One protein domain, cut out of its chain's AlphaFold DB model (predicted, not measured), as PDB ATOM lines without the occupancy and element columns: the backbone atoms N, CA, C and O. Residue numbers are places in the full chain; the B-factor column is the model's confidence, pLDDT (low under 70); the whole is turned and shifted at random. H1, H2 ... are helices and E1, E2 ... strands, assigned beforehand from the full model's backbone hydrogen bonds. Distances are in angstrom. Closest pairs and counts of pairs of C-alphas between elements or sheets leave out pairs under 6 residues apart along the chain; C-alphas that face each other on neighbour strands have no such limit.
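Overview. This is residues 378 to 525 of the 525 residues of an uncharacterized protein of Botryotinia narcissicola (UniProt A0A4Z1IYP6). What does one see first? A cluster of crossed helices has H4 as its core, with H1, H2 and H3 packed on it, while a small hairpin of E1 and E2 lies far out towards the other end of the long axis, where the long loop of residues 482 to 511 also reaches. H5 touches no helix. What is it made of? The printed part has 148 residues with five named helices, then two named antiparallel strands; the class is mostly helix, though under half of the residues are in named elements. It is compact, with a radius of gyration of the C-alphas of 16.0 A, and elongated, spanning 50 by 30 by 28 A.

Arrangement. What comes after residues 378 to 395? H1, residues 396 to 410, touches residues 453 to 460 of the hub H4, residues 451 to 467, at a steep tilt of 53 degrees; the closest C-alphas, of Leu 399 and Tyr 457, are 6.7 A apart. How do the next helices meet H4? H2, residues 414 to 423, touches its residues 452 to 459, about perpendicular at 85 degrees, with the C-alphas of Leu 421 and Ala 455 closest at 5.4 A. H3, residues 432 to 440, touches its residues 451 to 453, also at 85 degrees, with the C-alphas of Leu 435 and Ala 452 closest at 5.3 A. What follows? H5, residues 473 to 481, is apart from H4, and in the five helices every O i to N i+4 pair is within hydrogen-bond range. E1, residues 512 to 515, and E2, residues 521 to 524, form an antiparallel hairpin, with N 522 and O 514 at 2.8 A.

Along the chain. Where does H1 begin? Its C-alpha 396 is at (-28.157, -45.924, -30.292), and it is 21.0 A long. Where do H4 and E2 end? H4, 24.2 A long, ends at C-alpha 467, (-26.250, -36.429, -50.440), and E2 at C-alpha 524, (-38.005, -36.517, -9.723).

Size, cuts and confidence. How far does it reach? The two C-alphas farthest apart, of Gly 411 and Thr 510, are 51.1 A apart. Is it continuous and confident? The printed part has no cut, the link from H5 to E1 is long at 30 residues, and pLDDT is under 70 in residues 380 to 389 and 487 to 491.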
ATOM      1  N   ALA A 378     -14.132 -35.687 -45.807       80.81
ATOM      2  CA  ALA A 378     -13.756 -35.028 -44.563       80.81
ATOM      3  C   ALA A 378     -14.997 -34.383 -43.928       80.81
ATOM      4  O   ALA A 378     -15.792 -33.753 -44.631       80.81
ATOM      5  N   LEU A 379     -15.177 -34.584 -42.629       80.44
ATOM      6  CA  LEU A 379     -16.049 -33.774 -41.787       80.44
ATOM      7  C   LEU A 379     -15.286 -32.498 -41.408       80.44
ATOM      8  O   LEU A 379     -14.061 -32.524 -41.308       80.44
ATOM      9  N   ASP A 380     -15.998 -31.387 -41.225       67.00
ATOM     10  CA  ASP A 380     -15.377 -30.079 -40.957       67.00
ATOM     11  C   ASP A 380     -14.528 -30.075 -39.665       67.00
ATOM     12  O   ASP A 380     -13.567 -29.319 -39.576       67.00
ATOM     13  N   ASP A 381     -14.814 -30.991 -38.731       59.69
ATOM     14  CA  ASP A 381     -14.094 -31.169 -37.462       59.69
ATOM     15  C   ASP A 381     -13.148 -32.398 -37.466       59.69
ATOM     16  O   ASP A 381     -12.725 -32.873 -36.414       59.69
ATOM     17  N   ASP A 382     -12.811 -32.960 -38.639       55.72
ATOM     18  CA  ASP A 382     -11.890 -34.112 -38.755       55.72
ATOM     19  C   ASP A 382     -10.407 -33.733 -38.497       55.72
ATOM     20  O   ASP A 382      -9.549 -34.618 -38.511       55.72
ATOM     21  N   GLU A 383     -10.063 -32.453 -38.274       52.50
ATOM     22  CA  GLU A 383      -8.659 -32.016 -38.113       52.50
ATOM     23  C   GLU A 383      -7.965 -32.625 -36.882       52.50
ATOM     24  O   GLU A 383      -6.759 -32.885 -36.932       52.50
ATOM     25  N   ASP A 384      -8.720 -32.952 -35.830       53.69
ATOM     26  CA  ASP A 384      -8.161 -33.501 -34.591       53.69
ATOM     27  C   ASP A 384      -7.964 -35.029 -34.630       53.69
ATOM     28  O   ASP A 384      -7.266 -35.582 -33.780       53.69
ATOM     29  N   GLY A 385      -8.527 -35.736 -35.624       53.75
ATOM     30  CA  GLY A 385      -8.300 -37.172 -35.885       53.75
ATOM     31  C   GLY A 385      -8.595 -38.140 -34.723       53.75
ATOM     32  O   GLY A 385      -8.339 -39.346 -34.826       53.75
ATOM     33  N   GLU A 386      -9.111 -37.648 -33.596       60.28
ATOM     34  CA  GLU A 386      -9.248 -38.406 -32.360       60.28
ATOM     35  C   GLU A 386     -10.664 -38.973 -32.184       60.28
ATOM     36  O   GLU A 386     -11.686 -38.375 -32.530       60.28
ATOM     37  N   TYR A 387     -10.738 -40.190 -31.638       59.44
ATOM     38  CA  TYR A 387     -12.012 -40.805 -31.276       59.44
ATOM     39  C   TYR A 387     -12.732 -39.925 -30.251       59.44
ATOM     40  O   TYR A 387     -12.215 -39.711 -29.160       59.44
ATOM     41  N   GLY A 388     -13.945 -39.484 -30.579       61.28
ATOM     42  CA  GLY A 388     -14.749 -38.631 -29.710       61.28
ATOM     43  C   GLY A 388     -14.441 -37.139 -29.812       61.28
ATOM     44  O   GLY A 388     -14.994 -36.387 -29.018       61.28
ATOM     45  N   ALA A 389     -13.627 -36.718 -30.789       68.94
ATOM     46  CA  ALA A 389     -13.542 -35.313 -31.188       68.94
ATOM     47  C   ALA A 389     -14.882 -34.819 -31.763       68.94
ATOM     48  O   ALA A 389     -15.295 -33.693 -31.507       68.94
ATOM     49  N   PHE A 390     -15.600 -35.687 -32.487       80.62
ATOM     50  CA  PHE A 390     -16.882 -35.329 -33.079       80.62
ATOM     51  C   PHE A 390     -18.045 -35.547 -32.106       80.62
ATOM     52  O   PHE A 390     -18.276 -36.654 -31.604       80.62
ATOM     53  N   GLU A 391     -18.831 -34.496 -31.907       89.62
ATOM     54  CA  GLU A 391     -20.023 -34.513 -31.071       89.62
ATOM     55  C   GLU A 391     -21.120 -35.383 -31.705       89.62
ATOM     56  O   GLU A 391     -21.630 -35.143 -32.808       89.62
ATOM     57  N   VAL A 392     -21.508 -36.435 -30.990       93.19
ATOM     58  CA  VAL A 392     -22.557 -37.355 -31.431       93.19
ATOM     59  C   VAL A 392     -23.898 -36.825 -30.961       93.19
ATOM     60  O   VAL A 392     -24.020 -36.441 -29.816       93.19
ATOM     61  N   TYR A 393     -24.936 -36.844 -31.792       95.19
ATOM     62  CA  TYR A 393     -26.291 -36.481 -31.341       95.19
ATOM     63  C   TYR A 393     -27.356 -37.453 -31.860       95.19
ATOM     64  O   TYR A 393     -28.541 -37.150 -31.878       95.19
ATOM     65  N   ASP A 394     -26.943 -38.642 -32.299       95.81
ATOM     66  CA  ASP A 394     -27.872 -39.751 -32.499       95.81
ATOM     67  C   ASP A 394     -27.918 -40.618 -31.244       95.81
ATOM     68  O   ASP A 394     -26.897 -40.850 -30.602       95.81
ATOM     69  N   THR A 395     -29.087 -41.174 -30.930       96.56
ATOM     70  CA  THR A 395     -29.173 -42.256 -29.950       96.56
ATOM     71  C   THR A 395     -28.738 -43.575 -30.593       96.56
ATOM     72  O   THR A 395     -28.697 -43.741 -31.817       96.56
ATOM     73  N   CYS A 396     -28.448 -44.587 -29.776       96.88
ATOM     74  CA  CYS A 396     -28.157 -45.924 -30.292       96.88
ATOM     75  C   CYS A 396     -29.343 -46.514 -31.068       96.88
ATOM     76  O   CYS A 396     -29.131 -47.298 -31.991       96.88
ATOM     77  N   ASP A 397     -30.581 -46.193 -30.676       96.75
ATOM     78  CA  ASP A 397     -31.778 -46.677 -31.363       96.75
ATOM     79  C   ASP A 397     -31.929 -46.012 -32.738       96.75
ATOM     80  O   ASP A 397     -32.051 -46.746 -33.726       96.75
ATOM     81  N   SER A 398     -31.799 -44.681 -32.825       96.50
ATOM     82  CA  SER A 398     -31.902 -43.952 -34.096       96.50
ATOM     83  C   SER A 398     -30.789 -44.344 -35.070       96.50
ATOM     84  O   SER A 398     -31.055 -44.628 -36.238       96.50
ATOM     85  N   LEU A 399     -29.546 -44.487 -34.597       97.38
ATOM     86  CA  LEU A 399     -28.445 -44.912 -35.460       97.38
ATOM     87  C   LEU A 399     -28.648 -46.339 -35.992       97.38
ATOM     88  O   LEU A 399     -28.348 -46.630 -37.151       97.38
ATOM     89  N   ARG A 400     -29.170 -47.254 -35.166       97.81
ATOM     90  CA  ARG A 400     -29.475 -48.623 -35.613       97.81
ATOM     91  C   ARG A 400     -30.557 -48.645 -36.683       97.81
ATOM     92  O   ARG A 400     -30.499 -49.514 -37.551       97.81
ATOM     93  N   GLU A 401     -31.528 -47.744 -36.616       97.25
ATOM     94  CA  GLU A 401     -32.542 -47.577 -37.657       97.25
ATOM     95  C   GLU A 401     -31.923 -47.054 -38.955       97.25
ATOM     96  O   GLU A 401     -32.029 -47.743 -39.970       97.25
ATOM     97  N   LYS A 402     -31.145 -45.965 -38.892       96.56
ATOM     98  CA  LYS A 402     -30.416 -45.410 -40.048       96.56
ATOM     99  C   LYS A 402     -29.530 -46.451 -40.735       96.56
ATOM    100  O   LYS A 402     -29.530 -46.566 -41.954       96.56
ATOM    101  N   ILE A 403     -28.811 -47.275 -39.967       96.94
ATOM    102  CA  ILE A 403     -27.976 -48.348 -40.529       96.94
ATOM    103  C   ILE A 403     -28.824 -49.418 -41.236       96.94
ATOM    104  O   ILE A 403     -28.396 -49.940 -42.266       96.94
ATOM    105  N   ARG A 404     -29.993 -49.793 -40.697       97.44
ATOM    106  CA  ARG A 404     -30.875 -50.781 -41.349       97.44
ATOM    107  C   ARG A 404     -31.443 -50.221 -42.646       97.44
ATOM    108  O   ARG A 404     -31.323 -50.890 -43.665       97.44
ATOM    109  N   GLU A 405     -31.968 -49.001 -42.603       96.38
ATOM    110  CA  GLU A 405     -32.486 -48.296 -43.776       96.38
ATOM    111  C   GLU A 405     -31.409 -48.185 -44.857       96.38
ATOM    112  O   GLU A 405     -31.616 -48.627 -45.982       96.38
ATOM    113  N   TYR A 406     -30.199 -47.756 -44.488       94.62
ATOM    114  CA  TYR A 406     -29.072 -47.670 -45.412       94.62
ATOM    115  C   TYR A 406     -28.730 -49.016 -46.071       94.62
ATOM    116  O   TYR A 406     -28.483 -49.090 -47.278       94.62
ATOM    117  N   LEU A 407     -28.698 -50.106 -45.299       94.44
ATOM    118  CA  LEU A 407     -28.429 -51.447 -45.830       94.44
ATOM    119  C   LEU A 407     -29.554 -51.942 -46.750       94.44
ATOM    120  O   LEU A 407     -29.262 -52.608 -47.748       94.44
ATOM    121  N   ASP A 408     -30.804 -51.606 -46.441       94.69
ATOM    122  CA  ASP A 408     -31.974 -51.980 -47.236       94.69
ATOM    123  C   ASP A 408     -32.041 -51.187 -48.553       94.69
ATOM    124  O   ASP A 408     -32.274 -51.774 -49.614       94.69
ATOM    125  N   GLU A 409     -31.757 -49.883 -48.517       91.44
ATOM    126  CA  GLU A 409     -31.724 -49.002 -49.690       91.44
ATOM    127  C   GLU A 409     -30.577 -49.351 -50.644       91.44
ATOM    128  O   GLU A 409     -30.762 -49.474 -51.860       91.44
ATOM    129  N   THR A 410     -29.372 -49.540 -50.102       90.38
ATOM    130  CA  THR A 410     -28.172 -49.778 -50.914       90.38
ATOM    131  C   THR A 410     -27.982 -51.249 -51.285       90.38
ATOM    132  O   THR A 410     -27.267 -51.566 -52.239       90.38
ATOM    133  N   GLY A 411     -28.590 -52.185 -50.549       91.38
ATOM    134  CA  GLY A 411     -28.367 -53.623 -50.717       91.38
ATOM    135  C   GLY A 411     -26.915 -54.061 -50.461       91.38
ATOM    136  O   GLY A 411     -26.496 -55.134 -50.921       91.38
ATOM    137  N   VAL A 412     -26.130 -53.223 -49.776       91.50
ATOM    138  CA  VAL A 412     -24.728 -53.480 -49.434       91.50
ATOM    139  C   VAL A 412     -24.658 -54.517 -48.313       91.50
ATOM    140  O   VAL A 412     -25.521 -54.613 -47.445       91.50
ATOM    141  N   SER A 413     -23.620 -55.355 -48.327       93.25
ATOM    142  CA  SER A 413     -23.439 -56.343 -47.260       93.25
ATOM    143  C   SER A 413     -22.965 -55.693 -45.955       93.25
ATOM    144  O   SER A 413     -22.140 -54.781 -45.970       93.25
ATOM    145  N   GLN A 414     -23.372 -56.242 -44.807       93.12
ATOM    146  CA  GLN A 414     -22.889 -55.785 -43.495       93.12
ATOM    147  C   GLN A 414     -21.349 -55.813 -43.388       93.12
ATOM    148  O   GLN A 414     -20.747 -54.953 -42.753       93.12
ATOM    149  N   THR A 415     -20.692 -56.769 -44.055       92.69
ATOM    150  CA  THR A 415     -19.225 -56.853 -44.127       92.69
ATOM    151  C   THR A 415     -18.608 -55.685 -44.895       92.69
ATOM    152  O   THR A 415     -17.542 -55.209 -44.512       92.69
ATOM    153  N   ALA A 416     -19.243 -55.243 -45.983       92.75
ATOM    154  CA  ALA A 416     -18.791 -54.081 -46.744       92.75
ATOM    155  C   ALA A 416     -18.989 -52.793 -45.934       92.75
ATOM    156  O   ALA A 416     -18.053 -52.000 -45.844       92.75
ATOM    157  N   LEU A 417     -20.119 -52.659 -45.229       94.56
ATOM    158  CA  LEU A 417     -20.324 -51.569 -44.272       94.56
ATOM    159  C   LEU A 417     -19.219 -51.539 -43.207       94.56
ATOM    160  O   LEU A 417     -18.582 -50.509 -43.049       94.56
ATOM    161  N   CYS A 418     -18.881 -52.661 -42.556       95.12
ATOM    162  CA  CYS A 418     -17.775 -52.693 -41.583       95.12
ATOM    163  C   CYS A 418     -16.440 -52.174 -42.144       95.12
ATOM    164  O   CYS A 418     -15.664 -51.560 -41.410       95.12
ATOM    165  N   ARG A 419     -16.153 -52.428 -43.428       94.06
ATOM    166  CA  ARG A 419     -14.933 -51.926 -44.080       94.06
ATOM    167  C   ARG A 419     -14.986 -50.415 -44.267       94.06
ATOM    168  O   ARG A 419     -13.990 -49.771 -43.973       94.06
ATOM    169  N   ALA A 420     -16.121 -49.871 -44.702       93.44
ATOM    170  CA  ALA A 420     -16.313 -48.429 -44.842       93.44
ATOM    171  C   ALA A 420     -16.271 -47.708 -43.484       93.44
ATOM    172  O   ALA A 420     -15.575 -46.704 -43.347       93.44
ATOM    173  N   LEU A 421     -16.903 -48.279 -42.449       94.00
ATOM    174  CA  LEU A 421     -16.821 -47.764 -41.076       94.00
ATOM    175  C   LEU A 421     -15.372 -47.716 -40.576       94.00
ATOM    176  O   LEU A 421     -14.951 -46.728 -39.996       94.00
ATOM    177  N   SER A 422     -14.589 -48.762 -40.851       93.06
ATOM    178  CA  SER A 422     -13.169 -48.815 -40.472       93.06
ATOM    179  C   SER A 422     -12.268 -47.890 -41.293       93.06
ATOM    180  O   SER A 422     -11.116 -47.733 -40.927       93.06
ATOM    181  N   LYS A 423     -12.732 -47.376 -42.438       89.69
ATOM    182  CA  LYS A 423     -12.021 -46.353 -43.224       89.69
ATOM    183  C   LYS A 423     -12.385 -44.941 -42.786       89.69
ATOM    184  O   LYS A 423     -11.610 -44.030 -43.009       89.69
ATOM    185  N   SER A 424     -13.569 -44.783 -42.199       84.00
ATOM    186  CA  SER A 424     -14.034 -43.508 -41.649       84.00
ATOM    187  C   SER A 424     -13.375 -43.185 -40.305       84.00
ATOM    188  O   SER A 424     -13.614 -42.117 -39.764       84.00
ATOM    189  N   LEU A 425     -12.595 -44.124 -39.764       84.25
ATOM    190  CA  LEU A 425     -11.783 -43.978 -38.567       84.25
ATOM    191  C   LEU A 425     -10.329 -44.218 -38.965       84.25
ATOM    192  O   LEU A 425     -10.043 -45.242 -39.584       84.25
ATOM    193  N   ASP A 426      -9.423 -43.325 -38.584       77.00
ATOM    194  CA  ASP A 426      -8.026 -43.413 -39.022       77.00
ATOM    195  C   ASP A 426      -7.309 -44.637 -38.430       77.00
ATOM    196  O   ASP A 426      -6.808 -45.502 -39.155       77.00
ATOM    197  N   ASP A 427      -7.328 -44.769 -37.101       80.12
ATOM    198  CA  ASP A 427      -6.525 -45.777 -36.393       80.12
ATOM    199  C   ASP A 427      -7.325 -46.985 -35.883       80.12
ATOM    200  O   ASP A 427      -6.754 -47.983 -35.424       80.12
ATOM    201  N   GLN A 428      -8.657 -46.945 -35.967       87.25
ATOM    202  CA  GLN A 428      -9.518 -47.939 -35.330       87.25
ATOM    203  C   GLN A 428     -10.339 -48.754 -36.334       87.25
ATOM    204  O   GLN A 428     -10.941 -48.241 -37.270       87.25
ATOM    205  N   LYS A 429     -10.396 -50.075 -36.120       92.62
ATOM    206  CA  LYS A 429     -11.096 -51.008 -37.017       92.62
ATOM    207  C   LYS A 429     -12.351 -51.569 -36.370       92.62
ATOM    208  O   LYS A 429     -12.282 -52.243 -35.342       92.62
ATOM    209  N   VAL A 430     -13.485 -51.380 -37.038       95.31
ATOM    210  CA  VAL A 430     -14.769 -51.967 -36.651       95.31
ATOM    211  C   VAL A 430     -14.845 -53.406 -37.145       95.31
ATOM    212  O   VAL A 430     -14.874 -53.696 -38.343       95.31
ATOM    213  N   THR A 431     -14.922 -54.343 -36.208       95.25
ATOM    214  CA  THR A 431     -15.117 -55.762 -36.518       95.25
ATOM    215  C   THR A 431     -16.591 -56.079 -36.779       95.25
ATOM    216  O   THR A 431     -17.501 -55.480 -36.201       95.25
ATOM    217  N   SER A 432     -16.855 -57.102 -37.598       94.25
ATOM    218  CA  SER A 432     -18.222 -57.583 -37.849       94.25
ATOM    219  C   SER A 432     -18.928 -58.067 -36.580       94.25
ATOM    220  O   SER A 432     -20.143 -57.930 -36.460       94.25
ATOM    221  N   ALA A 433     -18.175 -58.590 -35.607       96.19
ATOM    222  CA  ALA A 433     -18.702 -58.987 -34.307       96.19
ATOM    223  C   ALA A 433     -19.174 -57.780 -33.480       96.19
ATOM    224  O   ALA A 433     -20.250 -57.847 -32.887       96.19
ATOM    225  N   GLN A 434     -18.415 -56.676 -33.475       96.06
ATOM    226  CA  GLN A 434     -18.812 -55.434 -32.803       96.06
ATOM    227  C   GLN A 434     -20.072 -54.849 -33.433       96.06
ATOM    228  O   GLN A 434     -21.028 -54.581 -32.709       96.06
ATOM    229  N   LEU A 435     -20.119 -54.744 -34.768       97.00
ATOM    230  CA  LEU A 435     -21.308 -54.236 -35.452       97.00
ATOM    231  C   LEU A 435     -22.521 -55.139 -35.198       97.00
ATOM    232  O   LEU A 435     -23.589 -54.651 -34.853       97.00
ATOM    233  N   LYS A 436     -22.371 -56.465 -35.290       97.06
ATOM    234  CA  LYS A 436     -23.466 -57.401 -34.995       97.06
ATOM    235  C   LYS A 436     -23.955 -57.285 -33.548       97.06
ATOM    236  O   LYS A 436     -25.160 -57.304 -33.318       97.06
ATOM    237  N   SER A 437     -23.033 -57.166 -32.591       97.19
ATOM    238  CA  SER A 437     -23.356 -56.967 -31.175       97.19
ATOM    239  C   SER A 437     -24.135 -55.670 -30.974       97.19
ATOM    240  O   SER A 437     -25.218 -55.702 -30.394       97.19
ATOM    241  N   PHE A 438     -23.653 -54.561 -31.544       97.38
ATOM    242  CA  PHE A 438     -24.337 -53.272 -31.522       97.38
ATOM    243  C   PHE A 438     -25.758 -53.378 -32.091       97.38
ATOM    244  O   PHE A 438     -26.714 -53.110 -31.370       97.38
ATOM    245  N   MET A 439     -25.914 -53.902 -33.313       97.62
ATOM    246  CA  MET A 439     -27.209 -54.043 -34.001       97.62
ATOM    247  C   MET A 439     -28.231 -54.930 -33.267       97.62
ATOM    248  O   MET A 439     -29.427 -54.831 -33.548       97.62
ATOM    249  N   SER A 440     -27.772 -55.805 -32.365       97.31
ATOM    250  CA  SER A 440     -28.623 -56.711 -31.580       97.31
ATOM    251  C   SER A 440     -29.156 -56.113 -30.274       97.31
ATOM    252  O   SER A 440     -30.098 -56.659 -29.699       97.31
ATOM    253  N   LYS A 441     -28.564 -55.010 -29.798       96.62
ATOM    254  CA  LYS A 441     -28.991 -54.319 -28.576       96.62
ATOM    255  C   LYS A 441     -30.263 -53.496 -28.817       96.62
ATOM    256  O   LYS A 441     -30.644 -53.239 -29.959       96.62
ATOM    257  N   LYS A 442     -30.918 -53.099 -27.723       95.44
ATOM    258  CA  LYS A 442     -32.103 -52.230 -27.704       95.44
ATOM    259  C   LYS A 442     -31.990 -51.215 -26.572       95.44
ATOM    260  O   LYS A 442     -31.535 -51.588 -25.490       95.44
ATOM    261  N   GLY A 443     -32.436 -49.991 -26.823       94.19
ATOM    262  CA  GLY A 443     -32.438 -48.883 -25.875       94.19
ATOM    263  C   GLY A 443     -31.537 -47.731 -26.335       94.19
ATOM    264  O   GLY A 443     -30.524 -47.978 -27.008       94.19
ATOM    265  N   PRO A 444     -31.845 -46.488 -25.924       94.62
ATOM    266  CA  PRO A 444     -31.217 -45.282 -26.463       94.62
ATOM    267  C   PRO A 444     -29.719 -45.203 -26.163       94.62
ATOM    268  O   PRO A 444     -28.952 -44.772 -27.015       94.62
ATOM    269  N   LYS A 445     -29.274 -45.718 -25.010       94.25
ATOM    270  CA  LYS A 445     -27.852 -45.809 -24.612       94.25
ATOM    271  C   LYS A 445     -27.221 -47.187 -24.830       94.25
ATOM    272  O   LYS A 445     -26.057 -47.413 -24.497       94.25
ATOM    273  N   ALA A 446     -27.961 -48.151 -25.376       95.06
ATOM    274  CA  ALA A 446     -27.503 -49.534 -25.434       95.06
ATOM    275  C   ALA A 446     -26.454 -49.751 -26.534       95.06
ATOM    276  O   ALA A 446     -26.771 -50.131 -27.665       95.06
ATOM    277  N   GLY A 447     -25.184 -49.573 -26.160       95.25
ATOM    278  CA  GLY A 447     -24.036 -49.654 -27.062       95.25
ATOM    279  C   GLY A 447     -23.377 -48.314 -27.378       95.25
ATOM    280  O   GLY A 447     -22.583 -48.286 -28.311       95.25
ATOM    281  N   ASN A 448     -23.658 -47.265 -26.604       94.88
ATOM    282  CA  ASN A 448     -23.101 -45.921 -26.775       94.88
ATOM    283  C   ASN A 448     -21.565 -45.881 -26.720       94.88
ATOM    284  O   ASN A 448     -20.939 -45.177 -27.496       94.88
ATOM    285  N   THR A 449     -20.943 -46.726 -25.895       94.75
ATOM    286  CA  THR A 449     -19.475 -46.862 -25.827       94.75
ATOM    287  C   THR A 449     -18.878 -47.782 -26.893       94.75
ATOM    288  O   THR A 449     -17.692 -48.111 -26.867       94.75
ATOM    289  N   SER A 450     -19.695 -48.299 -27.816       95.44
ATOM    290  CA  SER A 450     -19.197 -49.185 -28.860       95.44
ATOM    291  C   SER A 450     -18.524 -48.384 -29.962       95.44
ATOM    292  O   SER A 450     -19.135 -47.503 -30.551       95.44
ATOM    293  N   LEU A 451     -17.336 -48.818 -30.379       94.88
ATOM    294  CA  LEU A 451     -16.698 -48.280 -31.580       94.88
ATOM    295  C   LEU A 451     -17.607 -48.341 -32.822       94.88
ATOM    296  O   LEU A 451     -17.560 -47.463 -33.672       94.88
ATOM    297  N   ALA A 452     -18.465 -49.365 -32.927       96.56
ATOM    298  CA  ALA A 452     -19.412 -49.484 -34.034       96.56
ATOM    299  C   ALA A 452     -20.492 -48.389 -34.022       96.56
ATOM    300  O   ALA A 452     -21.001 -48.050 -35.086       96.56
ATOM    301  N   PHE A 453     -20.834 -47.863 -32.842       97.00
ATOM    302  CA  PHE A 453     -21.765 -46.749 -32.692       97.00
ATOM    303  C   PHE A 453     -21.121 -45.457 -33.198       97.00
ATOM    304  O   PHE A 453     -21.611 -44.894 -34.170       97.00
ATOM    305  N   TYR A 454     -19.973 -45.061 -32.641       95.56
ATOM    306  CA  TYR A 454     -19.271 -43.846 -33.071       95.56
ATOM    307  C   TYR A 454     -18.915 -43.875 -34.567       95.56
ATOM    308  O   TYR A 454     -19.292 -42.979 -35.313       95.56
ATOM    309  N   ALA A 455     -18.304 -44.966 -35.048       95.12
ATOM    310  CA  ALA A 455     -17.969 -45.114 -36.466       95.12
ATOM    311  C   ALA A 455     -19.205 -45.044 -37.370       95.12
ATOM    312  O   ALA A 455     -19.164 -44.464 -38.452       95.12
ATOM    313  N   GLY A 456     -20.298 -45.686 -36.936       96.06
ATOM    314  CA  GLY A 456     -21.570 -45.677 -37.646       96.06
ATOM    315  C   GLY A 456     -22.126 -44.268 -37.761       96.06
ATOM    316  O   GLY A 456     -22.563 -43.880 -38.840       96.06
ATOM    317  N   TYR A 457     -22.058 -43.504 -36.675       96.00
ATOM    318  CA  TYR A 457     -22.508 -42.127 -36.626       96.00
ATOM    319  C   TYR A 457     -21.692 -41.226 -37.574       96.00
ATOM    320  O   TYR A 457     -22.278 -40.621 -38.473       96.00
ATOM    321  N   CYS A 458     -20.355 -41.238 -37.488       93.94
ATOM    322  CA  CYS A 458     -19.485 -40.482 -38.403       93.94
ATOM    323  C   CYS A 458     -19.748 -40.845 -39.871       93.94
ATOM    324  O   CYS A 458     -19.829 -39.979 -40.740       93.94
ATOM    325  N   PHE A 459     -19.926 -42.135 -40.167       94.94
ATOM    326  CA  PHE A 459     -20.222 -42.586 -41.521       94.94
ATOM    327  C   PHE A 459     -21.587 -42.078 -42.025       94.94
ATOM    328  O   PHE A 459     -21.686 -41.653 -43.174       94.94
ATOM    329  N   MET A 460     -22.629 -42.073 -41.187       95.44
ATOM    330  CA  MET A 460     -23.944 -41.529 -41.556       95.44
ATOM    331  C   MET A 460     -23.906 -40.010 -41.782       95.44
ATOM    332  O   MET A 460     -24.578 -39.520 -42.690       95.44
ATOM    333  N   GLU A 461     -23.085 -39.261 -41.041       94.00
ATOM    334  CA  GLU A 461     -22.846 -37.840 -41.336       94.00
ATOM    335  C   GLU A 461     -22.165 -37.649 -42.693       94.00
ATOM    336  O   GLU A 461     -22.594 -36.813 -43.490       94.00
ATOM    337  N   LYS A 462     -21.171 -38.481 -43.026       93.25
ATOM    338  CA  LYS A 462     -20.543 -38.458 -44.358       93.25
ATOM    339  C   LYS A 462     -21.554 -38.768 -45.467       93.25
ATOM    340  O   LYS A 462     -21.528 -38.115 -46.509       93.25
ATOM    341  N   VAL A 463     -22.484 -39.706 -45.245       93.38
ATOM    342  CA  VAL A 463     -23.608 -39.962 -46.169       93.38
ATOM    343  C   VAL A 463     -24.477 -38.708 -46.323       93.38
ATOM    344  O   VAL A 463     -24.777 -38.314 -47.450       93.38
ATOM    345  N   ARG A 464     -24.835 -38.032 -45.222       93.56
ATOM    346  CA  ARG A 464     -25.631 -36.793 -45.252       93.56
ATOM    347  C   ARG A 464     -24.949 -35.697 -46.074       93.56
ATOM    348  O   ARG A 464     -25.605 -35.081 -46.918       93.56
ATOM    349  N   LEU A 465     -23.651 -35.473 -45.855       91.62
ATOM    350  CA  LEU A 465     -22.858 -34.493 -46.605       91.62
ATOM    351  C   LEU A 465     -22.757 -34.859 -48.087       91.62
ATOM    352  O   LEU A 465     -22.938 -33.998 -48.950       91.62
ATOM    353  N   PHE A 466     -22.530 -36.139 -48.392       91.25
ATOM    354  CA  PHE A 466     -22.479 -36.634 -49.766       91.25
ATOM    355  C   PHE A 466     -23.787 -36.369 -50.522       91.25
ATOM    356  O   PHE A 466     -23.776 -35.902 -51.662       91.25
ATOM    357  N   GLU A 467     -24.918 -36.630 -49.871       89.44
ATOM    358  CA  GLU A 467     -26.250 -36.429 -50.440       89.44
ATOM    359  C   GLU A 467     -26.739 -34.979 -50.355       89.44
ATOM    360  O   GLU A 467     -27.798 -34.659 -50.897       89.44
ATOM    361  N   LYS A 468     -25.964 -34.093 -49.713       89.31
ATOM    362  CA  LYS A 468     -26.299 -32.683 -49.463       89.31
ATOM    363  C   LYS A 468     -27.650 -32.512 -48.767       89.31
ATOM    364  O   LYS A 468     -28.401 -31.588 -49.076       89.31
ATOM    365  N   ARG A 469     -27.969 -33.422 -47.842       88.31
ATOM    366  CA  ARG A 469     -29.177 -33.318 -47.022       88.31
ATOM    367  C   ARG A 469     -28.940 -32.359 -45.856       88.31
ATOM    368  O   ARG A 469     -27.859 -32.310 -45.260       88.31
ATOM    369  N   GLU A 470     -29.981 -31.614 -45.518       91.38
ATOM    370  CA  GLU A 470     -30.019 -30.814 -44.295       91.38
ATOM    371  C   GLU A 470     -30.012 -31.728 -43.057       91.38
ATOM    372  O   GLU A 470     -30.227 -32.943 -43.154       91.38
ATOM    373  N   LYS A 471     -29.719 -31.158 -41.883       91.25
ATOM    374  CA  LYS A 471     -29.843 -31.882 -40.611       91.25
ATOM    375  C   LYS A 471     -31.307 -32.310 -40.421       91.25
ATOM    376  O   LYS A 471     -32.217 -31.557 -40.758       91.25
ATOM    377  N   SER A 472     -31.541 -33.514 -39.900       91.62
ATOM    378  CA  SER A 472     -32.904 -33.971 -39.605       91.62
ATOM    379  C   SER A 472     -33.503 -33.197 -38.427       91.62
ATOM    380  O   SER A 472     -32.772 -32.719 -37.564       91.62
ATOM    381  N   GLU A 473     -34.833 -33.135 -38.338       92.94
ATOM    382  CA  GLU A 473     -35.524 -32.542 -37.178       92.94
ATOM    383  C   GLU A 473     -35.066 -33.192 -35.864       92.94
ATOM    384  O   GLU A 473     -34.703 -32.492 -34.926       92.94
ATOM    385  N   PHE A 474     -34.949 -34.525 -35.848       92.31
ATOM    386  CA  PHE A 474     -34.409 -35.278 -34.711       92.31
ATOM    387  C   PHE A 474     -32.991 -34.837 -34.317       92.31
ATOM    388  O   PHE A 474     -32.653 -34.794 -33.140       92.31
ATOM    389  N   ARG A 475     -32.141 -34.503 -35.297       92.38
ATOM    390  CA  ARG A 475     -30.780 -34.027 -35.029       92.38
ATOM    391  C   ARG A 475     -30.802 -32.656 -34.355       92.38
ATOM    392  O   ARG A 475     -30.044 -32.448 -33.420       92.38
ATOM    393  N   LEU A 476     -31.654 -31.750 -34.824       93.38
ATOM    394  CA  LEU A 476     -31.800 -30.417 -34.236       93.38
ATOM    395  C   LEU A 476     -32.359 -30.491 -32.809       93.38
ATOM    396  O   LEU A 476     -31.877 -29.790 -31.930       93.38
ATOM    397  N   GLU A 477     -33.328 -31.374 -32.575       93.38
ATOM    398  CA  GLU A 477     -33.865 -31.635 -31.237       93.38
ATOM    399  C   GLU A 477     -32.795 -32.211 -30.300       93.38
ATOM    400  O   GLU A 477     -32.644 -31.755 -29.173       93.38
ATOM    401  N   MET A 478     -31.993 -33.168 -30.768       92.62
ATOM    402  CA  MET A 478     -30.903 -33.713 -29.959       92.62
ATOM    403  C   MET A 478     -29.796 -32.688 -29.689       92.62
ATOM    404  O   MET A 478     -29.195 -32.741 -28.621       92.62
ATOM    405  N   GLU A 479     -29.526 -31.763 -30.614       92.31
ATOM    406  CA  GLU A 479     -28.606 -30.639 -30.386       92.31
ATOM    407  C   GLU A 479     -29.103 -29.703 -29.276       92.31
ATOM    408  O   GLU A 479     -28.296 -29.256 -28.469       92.31
ATOM    409  N   ASP A 480     -30.415 -29.475 -29.185       91.25
ATOM    410  CA  ASP A 480     -31.038 -28.693 -28.107       91.25
ATOM    411  C   ASP A 480     -31.005 -29.444 -26.763       91.25
ATOM    412  O   ASP A 480     -30.628 -28.893 -25.734       91.25
ATOM    413  N   ILE A 481     -31.329 -30.742 -26.766       90.31
ATOM    414  CA  ILE A 481     -31.339 -31.576 -25.551       90.31
ATOM    415  C   ILE A 481     -29.926 -31.783 -24.983       90.31
ATOM    416  O   ILE A 481     -29.756 -31.848 -23.760       90.31
ATOM    417  N   TRP A 482     -28.928 -31.939 -25.855       89.00
ATOM    418  CA  TRP A 482     -27.528 -32.208 -25.510       89.00
ATOM    419  C   TRP A 482     -26.630 -30.986 -25.744       89.00
ATOM    420  O   TRP A 482     -25.471 -31.120 -26.137       89.00
ATOM    421  N   ASP A 483     -27.147 -29.794 -25.449       87.25
ATOM    422  CA  ASP A 483     -26.449 -28.505 -25.559       87.25
ATOM    423  C   ASP A 483     -25.385 -28.264 -24.459       87.25
ATOM    424  O   ASP A 483     -24.756 -27.207 -24.399       87.25
ATOM    425  N   GLY A 484     -25.182 -29.236 -23.564       81.88
ATOM    426  CA  GLY A 484     -24.252 -29.148 -22.437       81.88
ATOM    427  C   GLY A 484     -24.812 -28.442 -21.194       81.88
ATOM    428  O   GLY A 484     -24.093 -28.308 -20.199       81.88
ATOM    429  N   THR A 485     -26.084 -28.026 -21.196       79.06
ATOM    430  CA  THR A 485     -26.743 -27.401 -20.031       79.06
ATOM    431  C   THR A 485     -27.316 -28.415 -19.037       79.06
ATOM    432  O   THR A 485     -27.649 -28.061 -17.901       79.06
ATOM    433  N   GLN A 486     -27.385 -29.688 -19.429       70.38
ATOM    434  CA  GLN A 486     -27.912 -30.778 -18.612       70.38
ATOM    435  C   GLN A 486     -27.110 -30.951 -17.302       70.38
ATOM    436  O   GLN A 486     -25.880 -31.070 -17.333       70.38
ATOM    437  N   PRO A 487     -27.776 -31.080 -16.134       63.19
ATOM    438  CA  PRO A 487     -27.112 -31.212 -14.833       63.19
ATOM    439  C   PRO A 487     -26.299 -32.495 -14.641       63.19
ATOM    440  O   PRO A 487     -25.748 -32.694 -13.568       63.19
ATOM    441  N   ILE A 488     -26.290 -33.428 -15.594       62.81
ATOM    442  CA  ILE A 488     -25.595 -34.718 -15.455       62.81
ATOM    443  C   ILE A 488     -24.412 -34.815 -16.425       62.81
ATOM    444  O   ILE A 488     -23.434 -35.492 -16.119       62.81
ATOM    445  N   THR A 489     -24.450 -34.108 -17.555       59.84
ATOM    446  CA  THR A 489     -23.401 -34.158 -18.590       59.84
ATOM    447  C   THR A 489     -22.394 -33.019 -18.470       59.84
ATOM    448  O   THR A 489     -21.653 -32.786 -19.420       59.84
ATOM    449  N   TYR A 490     -22.384 -32.319 -17.322       55.00
ATOM    450  CA  TYR A 490     -21.647 -31.080 -17.054       55.00
ATOM    451  C   TYR A 490     -20.463 -30.851 -18.006       55.00
ATOM    452  O   TYR A 490     -19.449 -31.542 -17.914       55.00
ATOM    453  N   VAL A 491     -20.594 -29.812 -18.840       63.91
ATOM    454  CA  VAL A 491     -19.560 -29.239 -19.728       63.91
ATOM    455  C   VAL A 491     -19.368 -29.947 -21.079       63.91
ATOM    456  O   VAL A 491     -18.748 -29.363 -21.961       63.91
ATOM    457  N   LEU A 492     -19.935 -31.134 -21.301       74.56
ATOM    458  CA  LEU A 492     -19.821 -31.828 -22.590       74.56
ATOM    459  C   LEU A 492     -21.113 -31.698 -23.407       74.56
ATOM    460  O   LEU A 492     -22.188 -32.114 -22.966       74.56
ATOM    461  N   THR A 493     -20.976 -31.110 -24.593       86.56
ATOM    462  CA  THR A 493     -21.971 -31.126 -25.668       86.56
ATOM    463  C   THR A 493     -22.051 -32.520 -26.290       86.56
ATOM    464  O   THR A 493     -21.078 -33.279 -26.319       86.56
ATOM    465  N   GLY A 494     -23.234 -32.869 -26.788       90.19
ATOM    466  CA  GLY A 494     -23.478 -34.135 -27.465       90.19
ATOM    467  C   GLY A 494     -23.844 -35.309 -26.549       90.19
ATOM    468  O   GLY A 494     -23.668 -35.325 -25.332       90.19
ATOM    469  N   PHE A 495     -24.405 -36.323 -27.191       92.12
ATOM    470  CA  PHE A 495     -24.779 -37.611 -26.646       92.12
ATOM    471  C   PHE A 495     -23.571 -38.345 -26.059       92.12
ATOM    472  O   PHE A 495     -22.542 -38.545 -26.703       92.12
ATOM    473  N   ASP A 496     -23.741 -38.822 -24.833       90.25
ATOM    474  CA  ASP A 496     -22.698 -39.487 -24.065       90.25
ATOM    475  C   ASP A 496     -22.241 -40.821 -24.689       90.25
ATOM    476  O   ASP A 496     -22.959 -41.831 -24.670       90.25
ATOM    477  N   ILE A 497     -21.006 -40.830 -25.200       92.25
ATOM    478  CA  ILE A 497     -20.338 -41.993 -25.809       92.25
ATOM    479  C   ILE A 497     -19.290 -42.651 -24.906       92.25
ATOM    480  O   ILE A 497     -18.683 -43.655 -25.286       92.25
ATOM    481  N   TRP A 498     -19.049 -42.095 -23.722       89.12
ATOM    482  CA  TRP A 498     -17.924 -42.470 -22.859       89.12
ATOM    483  C   TRP A 498     -18.367 -43.362 -21.712       89.12
ATOM    484  O   TRP A 498     -17.674 -44.301 -21.309       89.12
ATOM    485  N   THR A 499     -19.561 -43.092 -21.205       87.88
ATOM    486  CA  THR A 499     -20.087 -43.739 -20.019       87.88
ATOM    487  C   THR A 499     -20.834 -45.023 -20.401       87.88
ATOM    488  O   THR A 499     -21.799 -44.995 -21.165       87.88
ATOM    489  N   PRO A 500     -20.428 -46.200 -19.893       86.81
ATOM    490  CA  PRO A 500     -21.126 -47.444 -20.192       86.81
ATOM    491  C   PRO A 500     -22.506 -47.477 -19.526       86.81
ATOM    492  O   PRO A 500     -22.672 -47.044 -18.393       86.81
ATOM    493  N   GLN A 501     -23.478 -48.114 -20.184       80.88
ATOM    494  CA  GLN A 501     -24.857 -48.251 -19.685       80.88
ATOM    495  C   GLN A 501     -24.979 -48.875 -18.276       80.88
ATOM    496  O   GLN A 501     -25.957 -48.624 -17.581       80.88
ATOM    497  N   ASN A 502     -24.004 -49.675 -17.829       81.44
ATOM    498  CA  ASN A 502     -24.028 -50.346 -16.519       81.44
ATOM    499  C   ASN A 502     -23.609 -49.428 -15.353       81.44
ATOM    500  O   ASN A 502     -22.973 -49.888 -14.402       81.44
ATOM    501  N   GLN A 503     -23.913 -48.135 -15.431       80.69
ATOM    502  CA  GLN A 503     -23.659 -47.218 -14.332       80.69
ATOM    503  C   GLN A 503     -24.722 -47.331 -13.246       80.69
ATOM    504  O   GLN A 503     -25.903 -47.561 -13.505       80.69
ATOM    505  N   PHE A 504     -24.271 -47.151 -12.008       81.88
ATOM    506  CA  PHE A 504     -25.139 -47.013 -10.852       81.88
ATOM    507  C   PHE A 504     -25.318 -45.530 -10.576       81.88
ATOM    508  O   PHE A 504     -24.335 -44.810 -10.412       81.88
ATOM    509  N   VAL A 505     -26.569 -45.093 -10.509       83.25
ATOM    510  CA  VAL A 505     -26.911 -43.727 -10.126       83.25
ATOM    511  C   VAL A 505     -27.326 -43.752  -8.665       83.25
ATOM    512  O   VAL A 505     -28.166 -44.558  -8.264       83.25
ATOM    513  N   ILE A 506     -26.682 -42.915  -7.856       85.00
ATOM    514  CA  ILE A 506     -26.988 -42.769  -6.435       85.00
ATOM    515  C   ILE A 506     -27.952 -41.591  -6.309       85.00
ATOM    516  O   ILE A 506     -27.582 -40.464  -6.622       85.00
ATOM    517  N   GLY A 507     -29.181 -41.864  -5.877       85.19
ATOM    518  CA  GLY A 507     -30.225 -40.864  -5.649       85.19
ATOM    519  C   GLY A 507     -30.778 -40.925  -4.226       85.19
ATOM    520  O   GLY A 507     -30.500 -41.876  -3.488       85.19
ATOM    521  N   SER A 508     -31.569 -39.920  -3.838       87.25
ATOM    522  CA  SER A 508     -32.341 -39.962  -2.590       87.25
ATOM    523  C   SER A 508     -33.256 -41.187  -2.569       87.25
ATOM    524  O   SER A 508     -33.784 -41.599  -3.599       87.25
ATOM    525  N   ALA A 509     -33.513 -41.735  -1.378       88.19
ATOM    526  CA  ALA A 509     -34.467 -42.831  -1.202       88.19
ATOM    527  C   ALA A 509     -35.902 -42.462  -1.630       88.19
ATOM    528  O   ALA A 509     -36.720 -43.356  -1.838       88.19
ATOM    529  N   THR A 510     -36.212 -41.167  -1.726       92.00
ATOM    530  CA  THR A 510     -37.515 -40.662  -2.176       92.00
ATOM    531  C   THR A 510     -37.592 -40.431  -3.676       92.00
ATOM    532  O   THR A 510     -38.695 -40.317  -4.194       92.00
ATOM    533  N   ALA A 511     -36.458 -40.377  -4.369       89.75
ATOM    534  CA  ALA A 511     -36.447 -39.955  -5.753       89.75
ATOM    535  C   ALA A 511     -36.723 -41.100  -6.724       89.75
ATOM    536  O   ALA A 511     -36.244 -42.226  -6.553       89.75
ATOM    537  N   THR A 512     -37.463 -40.785  -7.784       90.44
ATOM    538  CA  THR A 512     -37.669 -41.678  -8.922       90.44
ATOM    539  C   THR A 512     -36.764 -41.274 -10.070       90.44
ATOM    540  O   THR A 512     -36.666 -40.101 -10.429       90.44
ATOM    541  N   LEU A 513     -36.100 -42.276 -10.637       90.31
ATOM    542  CA  LEU A 513     -35.162 -42.130 -11.737       90.31
ATOM    543  C   LEU A 513     -35.812 -42.693 -13.000       90.31
ATOM    544  O   LEU A 513     -36.097 -43.892 -13.056       90.31
ATOM    545  N   GLU A 514     -36.026 -41.854 -14.003       90.50
ATOM    546  CA  GLU A 514     -36.569 -42.286 -15.292       90.50
ATOM    547  C   GLU A 514     -35.614 -41.881 -16.413       90.50
ATOM    548  O   GLU A 514     -35.021 -40.808 -16.382       90.50
ATOM    549  N   MET A 515     -35.420 -42.764 -17.391       90.62
ATOM    550  CA  MET A 515     -34.660 -42.453 -18.599       90.62
ATOM    551  C   MET A 515     -35.651 -42.241 -19.733       90.62
ATOM    552  O   MET A 515     -36.495 -43.109 -19.962       90.62
ATOM    553  N   ASP A 516     -35.552 -41.111 -20.419       90.81
ATOM    554  CA  ASP A 516     -36.416 -40.828 -21.559       90.81
ATOM    555  C   ASP A 516     -35.952 -41.549 -22.836       90.81
ATOM    556  O   ASP A 516     -34.966 -42.297 -22.862       90.81
ATOM    557  N   GLU A 517     -36.696 -41.337 -23.921       90.81
ATOM    558  CA  GLU A 517     -36.404 -41.917 -25.231       90.81
ATOM    559  C   GLU A 517     -35.113 -41.384 -25.874       90.81
ATOM    560  O   GLU A 517     -34.531 -42.053 -26.732       90.81
ATOM    561  N   TYR A 518     -34.607 -40.242 -25.405       91.00
ATOM    562  CA  TYR A 518     -33.353 -39.630 -25.846       91.00
ATOM    563  C   TYR A 518     -32.149 -40.120 -25.032       91.00
ATOM    564  O   TYR A 518     -31.001 -39.804 -25.345       91.00
ATOM    565  N   GLY A 519     -32.379 -40.945 -24.006       88.50
ATOM    566  CA  GLY A 519     -31.341 -41.446 -23.111       88.50
ATOM    567  C   GLY A 519     -30.927 -40.443 -22.035       88.50
ATOM    568  O   GLY A 519     -29.926 -40.678 -21.346       88.50
ATOM    569  N   VAL A 520     -31.669 -39.349 -21.873       89.44
ATOM    570  CA  VAL A 520     -31.490 -38.404 -20.774       89.44
ATOM    571  C   VAL A 520     -32.094 -39.001 -19.513       89.44
ATOM    572  O   VAL A 520     -33.107 -39.700 -19.543       89.44
ATOM    573  N   LEU A 521     -31.415 -38.772 -18.396       88.38
ATOM    574  CA  LEU A 521     -31.829 -39.277 -17.103       88.38
ATOM    575  C   LEU A 521     -32.515 -38.165 -16.315       88.38
ATOM    576  O   LEU A 521     -31.877 -37.182 -15.948       88.38
ATOM    577  N   HIS A 522     -33.797 -38.350 -16.033       87.50
ATOM    578  CA  HIS A 522     -34.607 -37.433 -15.246       87.50
ATOM    579  C   HIS A 522     -34.673 -37.898 -13.796       87.50
ATOM    580  O   HIS A 522     -34.814 -39.089 -13.499       87.50
ATOM    581  N   TYR A 523     -34.565 -36.931 -12.892       86.44
ATOM    582  CA  TYR A 523     -34.655 -37.128 -11.454       86.44
ATOM    583  C   TYR A 523     -35.874 -36.372 -10.939       86.44
ATOM    584  O   TYR A 523     -35.964 -35.155 -11.103       86.44
ATOM    585  N   PHE A 524     -36.806 -37.094 -10.325       85.75
ATOM    586  CA  PHE A 524     -38.005 -36.517  -9.723       85.75
ATOM    587  C   PHE A 524     -37.971 -36.773  -8.215       85.75
ATOM    588  O   PHE A 524     -37.773 -37.917  -7.803       85.75
ATOM    589  N   GLU A 525     -38.128 -35.719  -7.410       79.81
ATOM    590  CA  GLU A 525     -38.157 -35.786  -5.936       79.81
ATOM    591  C   GLU A 525     -39.548 -35.989  -5.340       79.81
ATOM    592  O   GLU A 525     -40.530 -35.440  -5.897       79.81
TER     593      GLU A 525